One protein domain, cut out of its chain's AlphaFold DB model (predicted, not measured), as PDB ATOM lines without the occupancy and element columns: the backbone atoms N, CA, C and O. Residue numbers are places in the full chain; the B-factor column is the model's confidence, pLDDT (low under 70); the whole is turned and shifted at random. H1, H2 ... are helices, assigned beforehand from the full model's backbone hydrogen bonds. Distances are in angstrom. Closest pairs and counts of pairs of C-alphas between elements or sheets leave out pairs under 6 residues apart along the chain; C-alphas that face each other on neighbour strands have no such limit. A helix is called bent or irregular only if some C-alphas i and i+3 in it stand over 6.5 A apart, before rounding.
ATOM      1  N   THR A  53     209.303 280.479 315.510       76.69
ATOM      2  CA  THR A  53     209.006 279.124 315.046       76.69
ATOM      3  C   THR A  53     210.270 278.525 314.459       76.69
ATOM      4  O   THR A  53     210.977 279.188 313.698       76.69
ATOM      5  N   PHE A  54     210.543 277.267 314.784       81.06
ATOM      6  CA  PHE A  54     211.755 276.591 314.347       81.06
ATOM      7  C   PHE A  54     211.434 275.455 313.391       81.06
ATOM      8  O   PHE A  54     210.658 274.567 313.726       81.06
ATOM      9  N   ASP A  55     212.104 275.455 312.243       87.00
ATOM     10  CA  ASP A  55     212.343 274.237 311.477       87.00
ATOM     11  C   ASP A  55     213.680 273.662 311.960       87.00
ATOM     12  O   ASP A  55     214.744 274.255 311.752       87.00
ATOM     13  N   LEU A  56     213.617 272.535 312.670       88.56
ATOM     14  CA  LEU A  56     214.795 271.936 313.291       88.56
ATOM     15  C   LEU A  56     215.830 271.495 312.250       88.56
ATOM     16  O   LEU A  56     217.026 271.682 312.466       88.56
ATOM     17  N   ALA A  57     215.389 271.006 311.092       91.62
ATOM     18  CA  ALA A  57     216.292 270.654 310.004       91.62
ATOM     19  C   ALA A  57     217.005 271.898 309.449       91.62
ATOM     20  O   ALA A  57     218.209 271.850 309.194       91.62
ATOM     21  N   VAL A  58     216.328 273.050 309.367       92.94
ATOM     22  CA  VAL A  58     216.988 274.322 308.999       92.94
ATOM     23  C   VAL A  58     218.013 274.750 310.041       92.94
ATOM     24  O   VAL A  58     219.117 275.166 309.687       92.94
ATOM     25  N   LEU A  59     217.700 274.621 311.334       92.38
ATOM     26  CA  LEU A  59     218.666 274.922 312.397       92.38
ATOM     27  C   LEU A  59     219.924 274.047 312.292       92.38
ATOM     28  O   LEU A  59     221.037 274.544 312.502       92.38
ATOM     29  N   LEU A  60     219.752 272.783 311.906       93.19
ATOM     30  CA  LEU A  60     220.823 271.808 311.681       93.19
ATOM     31  C   LEU A  60     221.576 272.012 310.351       93.19
ATOM     32  O   LEU A  60     222.628 271.405 310.147       93.19
ATOM     33  N   GLY A  61     221.116 272.922 309.486       91.50
ATOM     34  CA  GLY A  61     221.814 273.333 308.265       91.50
ATOM     35  C   GLY A  61     221.272 272.729 306.967       91.50
ATOM     36  O   GLY A  61     222.010 272.676 305.976       91.50
ATOM     37  N   GLU A  62     220.023 272.266 306.960       92.81
ATOM     38  CA  GLU A  62     219.279 271.986 305.729       92.81
ATOM     39  C   GLU A  62     218.655 273.267 305.148       92.81
ATOM     40  O   GLU A  62     218.376 274.222 305.879       92.81
ATOM     41  N   PRO A  63     218.434 273.331 303.824       91.00
ATOM     42  CA  PRO A  63     217.775 274.474 303.209       91.00
ATOM     43  C   PRO A  63     216.329 274.602 303.697       91.00
ATOM     44  O   PRO A  63     215.640 273.602 303.925       91.00
ATOM     45  N   ALA A  64     215.859 275.842 303.832       91.56
ATOM     46  CA  ALA A  64     214.467 276.118 304.160       91.56
ATOM     47  C   ALA A  64     213.534 275.589 303.065       91.56
ATOM     48  O   ALA A  64     213.834 275.689 301.871       91.56
ATOM     49  N   LEU A  65     212.391 275.043 303.482       90.56
ATOM     50  CA  LEU A  65     211.328 274.700 302.549       90.56
ATOM     51  C   LEU A  65     210.775 275.980 301.912       90.56
ATOM     52  O   LEU A  65     210.651 277.028 302.540       90.56
ATOM     53  N   THR A  66     210.448 275.873 300.636       90.62
ATOM     54  CA  THR A  66     209.803 276.908 299.831       90.62
ATOM     55  C   THR A  66     208.321 276.583 299.686       90.62
ATOM     56  O   THR A  66     207.909 275.440 299.875       90.62
ATOM     57  N   SER A  67     207.507 277.542 299.250       87.50
ATOM     58  CA  SER A  67     206.087 277.285 298.957       87.50
ATOM     59  C   SER A  67     205.863 276.146 297.953       87.50
ATOM     60  O   SER A  67     204.828 275.492 297.995       87.50
ATOM     61  N   LYS A  68     206.842 275.872 297.077       89.38
ATOM     62  CA  LYS A  68     206.756 274.818 296.058       89.38
ATOM     63  C   LYS A  68     206.857 273.407 296.631       89.38
ATOM     64  O   LYS A  68     206.232 272.503 296.096       89.38
ATOM     65  N   ASN A  69     207.656 273.217 297.680       88.69
ATOM     66  CA  ASN A  69     207.886 271.904 298.284       88.69
ATOM     67  C   ASN A  69     207.319 271.787 299.702       88.69
ATOM     68  O   ASN A  69     207.287 270.687 300.223       88.69
ATOM     69  N   TYR A  70     206.817 272.861 300.314       87.44
ATOM     70  CA  TYR A  70     206.258 272.829 301.667       87.44
ATOM     71  C   TYR A  70     205.210 271.722 301.860       87.44
ATOM     72  O   TYR A  70     205.331 270.924 302.785       87.44
ATOM     73  N   ASN A  71     204.244 271.611 300.941       88.25
ATOM     74  CA  ASN A  71     203.167 270.618 301.030       88.25
ATOM     75  C   ASN A  71     203.669 269.168 300.992       88.25
ATOM     76  O   ASN A  71     203.017 268.289 301.537       88.25
ATOM     77  N   GLN A  72     204.829 268.921 300.379       90.00
ATOM     78  CA  GLN A  72     205.427 267.590 300.298       90.00
ATOM     79  C   GLN A  72     206.006 267.121 301.640       90.00
ATOM     80  O   GLN A  72     206.113 265.926 301.867       90.00
ATOM     81  N   TYR A  73     206.376 268.047 302.526       89.19
ATOM     82  CA  TYR A  73     206.933 267.755 303.853       89.19
ATOM     83  C   TYR A  73     205.960 268.158 304.966       89.19
ATOM     84  O   TYR A  73     206.358 268.332 306.118       89.19
ATOM     85  N   LYS A  74     204.693 268.398 304.615       89.38
ATOM     86  CA  LYS A  74     203.683 268.834 305.568       89.38
ATOM     87  C   LYS A  74     203.280 267.639 306.438       89.38
ATOM     88  O   LYS A  74     202.874 266.611 305.911       89.38
ATOM     89  N   CYS A  75     203.424 267.800 307.747       87.94
ATOM     90  CA  CYS A  75     203.010 266.840 308.764       87.94
ATOM     91  C   CYS A  75     202.485 267.631 309.962       87.94
ATOM     92  O   CYS A  75     203.246 268.357 310.609       87.94
ATOM     93  N   GLU A  76     201.181 267.566 310.198       86.38
ATOM     94  CA  GLU A  76     200.479 268.282 311.260       86.38
ATOM     95  C   GLU A  76     200.071 267.338 312.397       86.38
ATOM     96  O   GLU A  76     200.111 266.112 312.296       86.38
ATOM     97  N   GLU A  77     199.706 267.925 313.535       81.50
ATOM     98  CA  GLU A  77     199.185 267.163 314.664       81.50
ATOM     99  C   GLU A  77     197.873 266.467 314.270       81.50
ATOM    100  O   GLU A  77     196.925 267.117 313.834       81.50
ATOM    101  N   GLY A  78     197.821 265.143 314.442       85.50
ATOM    102  CA  GLY A  78     196.672 264.313 314.069       85.50
ATOM    103  C   GLY A  78     196.787 263.630 312.704       85.50
ATOM    104  O   GLY A  78     195.969 262.757 312.418       85.50
ATOM    105  N   ASP A  79     197.802 263.964 311.901       89.44
ATOM    106  CA  ASP A  79     198.088 263.241 310.660       89.44
ATOM    107  C   ASP A  79     198.569 261.808 310.943       89.44
ATOM    108  O   ASP A  79     199.179 261.517 311.978       89.44
ATOM    109  N   ASP A  80     198.324 260.902 309.991       91.25
ATOM    110  CA  ASP A  80     198.866 259.544 310.035       91.25
ATOM    111  C   ASP A  80     200.409 259.603 309.962       91.25
ATOM    112  O   ASP A  80     200.950 260.110 308.967       91.25
ATOM    113  N   PRO A  81     201.145 259.064 310.956       89.88
ATOM    114  CA  PRO A  81     202.609 259.036 310.945       89.88
ATOM    115  C   PRO A  81     203.223 258.285 309.754       89.88
ATOM    116  O   PRO A  81     204.423 258.420 309.501       89.88
ATOM    117  N   SER A  82     202.429 257.462 309.064       94.12
ATOM    118  CA  SER A  82     202.807 256.732 307.853       94.12
ATOM    119  C   SER A  82     202.464 257.463 306.551       94.12
ATOM    120  O   SER A  82     202.791 256.966 305.477       94.12
ATOM    121  N   SER A  83     201.853 258.648 306.623       94.69
ATOM    122  CA  SER A  83     201.630 259.488 305.445       94.69
ATOM    123  C   SER A  83     202.952 259.936 304.815       94.69
ATOM    124  O   SER A  83     203.939 260.196 305.513       94.69
ATOM    125  N   ASP A  84     202.959 260.083 303.487       94.56
ATOM    126  CA  ASP A  84     204.151 260.484 302.728       94.56
ATOM    127  C   ASP A  84     204.769 261.780 303.275       94.56
ATOM    128  O   ASP A  84     205.983 261.863 303.456       94.56
ATOM    129  N   GLY A  85     203.940 262.773 303.618       92.25
ATOM    130  CA  GLY A  85     204.398 264.052 304.166       92.25
ATOM    131  C   GLY A  85     205.146 263.912 305.494       92.25
ATOM    132  O   GLY A  85     206.229 264.484 305.661       92.25
ATOM    133  N   CYS A  86     204.622 263.099 306.414       91.88
ATOM    134  CA  CYS A  86     205.259 262.817 307.700       91.88
ATOM    135  C   CYS A  86     206.538 261.986 307.564       91.88
ATOM    136  O   CYS A  86     207.528 262.281 308.242       91.88
ATOM    137  N   ILE A  87     206.561 261.000 306.662       94.25
ATOM    138  CA  ILE A  87     207.771 260.225 306.360       94.25
ATOM    139  C   ILE A  87     208.857 261.154 305.810       94.25
ATOM    140  O   ILE A  87     209.960 261.191 306.350       94.25
ATOM    141  N   MET A  88     208.534 261.976 304.810       93.56
ATOM    142  CA  MET A  88     209.492 262.897 304.197       93.56
ATOM    143  C   MET A  88     210.009 263.958 305.174       93.56
ATOM    144  O   MET A  88     211.192 264.307 305.143       93.56
ATOM    145  N   ALA A  89     209.153 264.474 306.060       91.50
ATOM    146  CA  ALA A  89     209.558 265.407 307.109       91.50
ATOM    147  C   ALA A  89     210.559 264.773 308.089       91.50
ATOM    148  O   ALA A  89     211.574 265.399 308.415       91.50
ATOM    149  N   ARG A  90     210.302 263.529 308.519       92.94
ATOM    150  CA  ARG A  90     211.208 262.770 309.391       92.94
ATOM    151  C   ARG A  90     212.527 262.467 308.691       92.94
ATOM    152  O   ARG A  90     213.573 262.780 309.246       92.94
ATOM    153  N   ASP A  91     212.483 261.965 307.462       94.56
ATOM    154  CA  ASP A  91     213.684 261.630 306.693       94.56
ATOM    155  C   ASP A  91     214.571 262.862 306.475       94.56
ATOM    156  O   ASP A  91     215.793 262.795 306.619       94.56
ATOM    157  N   ARG A  92     213.962 264.023 306.199       94.56
ATOM    158  CA  ARG A  92     214.684 265.297 306.095       94.56
ATOM    159  C   ARG A  92     215.375 265.672 307.404       94.56
ATOM    160  O   ARG A  92     216.503 266.164 307.373       94.56
ATOM    161  N   LEU A  93     214.706 265.487 308.537       93.88
ATOM    162  CA  LEU A  93     215.285 265.775 309.845       93.88
ATOM    163  C   LEU A  93     216.420 264.801 310.194       93.88
ATOM    164  O   LEU A  93     217.488 265.242 310.618       93.88
ATOM    165  N   ASP A  94     216.224 263.507 309.955       93.94
ATOM    166  CA  ASP A  94     217.232 262.469 310.182       93.94
ATOM    167  C   ASP A  94     218.486 262.723 309.342       93.94
ATOM    168  O   ASP A  94     219.620 262.611 309.819       93.94
ATOM    169  N   GLU A  95     218.297 263.123 308.088       94.56
ATOM    170  CA  GLU A  95     219.382 263.497 307.194       94.56
ATOM    171  C   GLU A  95     220.126 264.752 307.682       94.56
ATOM    172  O   GLU A  95     221.358 264.810 307.622       94.56
ATOM    173  N   ALA A  96     219.403 265.736 308.227       95.44
ATOM    174  CA  ALA A  96     220.000 266.927 308.825       95.44
ATOM    175  C   ALA A  96     220.916 266.571 310.008       95.44
ATOM    176  O   ALA A  96     222.034 267.087 310.105       95.44
ATOM    177  N   PHE A  97     220.478 265.653 310.873       94.19
ATOM    178  CA  PHE A  97     221.275 265.155 311.994       94.19
ATOM    179  C   PHE A  97     222.532 264.417 311.529       94.19
ATOM    180  O   PHE A  97     223.639 264.764 311.945       94.19
ATOM    181  N   LYS A  98     222.398 263.477 310.584       92.12
ATOM    182  CA  LYS A  98     223.543 262.743 310.011       92.12
ATOM    183  C   LYS A  98     224.585 263.689 309.413       92.12
ATOM    184  O   LYS A  98     225.787 263.536 309.643       92.12
ATOM    185  N   LYS A  99     224.134 264.707 308.675       93.94
ATOM    186  CA  LYS A  99     225.012 265.709 308.057       93.94
ATOM    187  C   LYS A  99     225.636 266.671 309.059       93.94
ATOM    188  O   LYS A  99     226.681 267.245 308.749       93.94
ATOM    189  N   PHE A 100     225.037 266.872 310.232       93.94
ATOM    190  CA  PHE A 100     225.485 267.880 311.190       93.94
ATOM    191  C   PHE A 100     226.950 267.688 311.597       93.94
ATOM    192  O   PHE A 100     227.739 268.634 311.506       93.94
ATOM    193  N   GLY A 101     227.319 266.465 311.997       85.88
ATOM    194  CA  GLY A 101     228.675 266.137 312.448       85.88
ATOM    195  C   GLY A 101     229.720 266.256 311.337       85.88
ATOM    196  O   GLY A 101     230.825 266.736 311.578       85.88
ATOM    197  N   VAL A 102     229.343 265.901 310.104       89.88
ATOM    198  CA  VAL A 102     230.210 266.014 308.920       89.88
ATOM    199  C   VAL A 102     230.421 267.479 308.529       89.88
ATOM    200  O   VAL A 102     231.546 267.897 308.268       89.88
ATOM    201  N   LYS A 103     229.350 268.284 308.523       91.06
ATOM    202  CA  LYS A 103     229.395 269.714 308.165       91.06
ATOM    203  C   LYS A 103     230.089 270.571 309.234       91.06
ATOM    204  O   LYS A 103     230.602 271.641 308.909       91.06
ATOM    205  N   ASN A 104     230.097 270.137 310.496       91.12
ATOM    206  CA  ASN A 104     230.612 270.919 311.620       91.12
ATOM    207  C   ASN A 104     231.581 270.101 312.498       91.12
ATOM    208  O   ASN A 104     231.242 269.750 313.627       91.12
TER     209      ASN A 104
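What this domain is: This is residues 53 to 104 of the 316 residues of an uncharacterized protein of Candidatus Kentron sp. LFY (UniProt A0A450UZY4). One long helix, H3, makes the long axis of this domain, and two short helices that come before it in the chain, H1 and H2, pack on it at separate places along its length. H2 packs on the beginning of H3 and H1 on its later part, and the link after H2 folds back through Gly 78 before H3 sets off. The printed part has 52 residues with three named helices, in the order H1, H2, H3, and no named strand; the class is all helix. The whole is only just compact, close to loose, with a radius of gyration of the C-alphas of 11.4 A, and its elongated outline spans 34 by 22 by 18 A.

Where its parts are: Begin at C-alpha 53, at (209.006, 279.124, 315.046), and go on to C-alpha 56 at (214.795, 271.936, 313.291), where H1 starts. H1 holds residues 56 to 60 and is 6.2 A from first to last C-alpha. Next look at residues 70 to 73, which are H2, 5.6 A from first to last C-alpha. Then find C-alpha 84 at (204.151, 260.484, 302.728); from there H3, residues 84 to 103, runs 27.4 A to C-alpha 103 at (229.395, 269.714, 308.165). H3 is irregular, but only just: C-alphas 98 and 101 are 6.6 A apart.

How they stand to each other: Start from H3, which both short helices touch. H1 touches it at residues 92 to 100 of H3 alone; the closest C-alphas are those of Ala 57 and Leu 93, 5.0 A apart, and the two centres are 9.0 A apart. H2 touches it at residues 84 to 89 of H3 alone, where the closest C-alphas, those of Tyr 73 and Gly 85, are 4.5 A apart; here the centres are 14.0 A apart. H1 and H2 are apart, with no C-alpha of the one within 8 A of the other. In the backbone of H1, every O i to N i+4 pair is within hydrogen-bond range; in H3, 14 of 16 are, and H2, with four residues, is too short for such a pair but has its one O i to N i+3 pair within range.

The domain as a whole: Look for the two C-alphas farthest apart at Gly 78, in the link from H2 to H3, and at Asn 104, the last printed residue: they are 34.7 A apart. From Thr 53 to Asn 104 the first and last printed C-alphas are 23.4 A apart. The link from H1 to H2 has 9 residues and the link from H2 to H3 has 10; both are short. The printed part has no cut. In the B-factor column the model's mean pLDDT of the printed part is 90.6, and no printed residue is under 70.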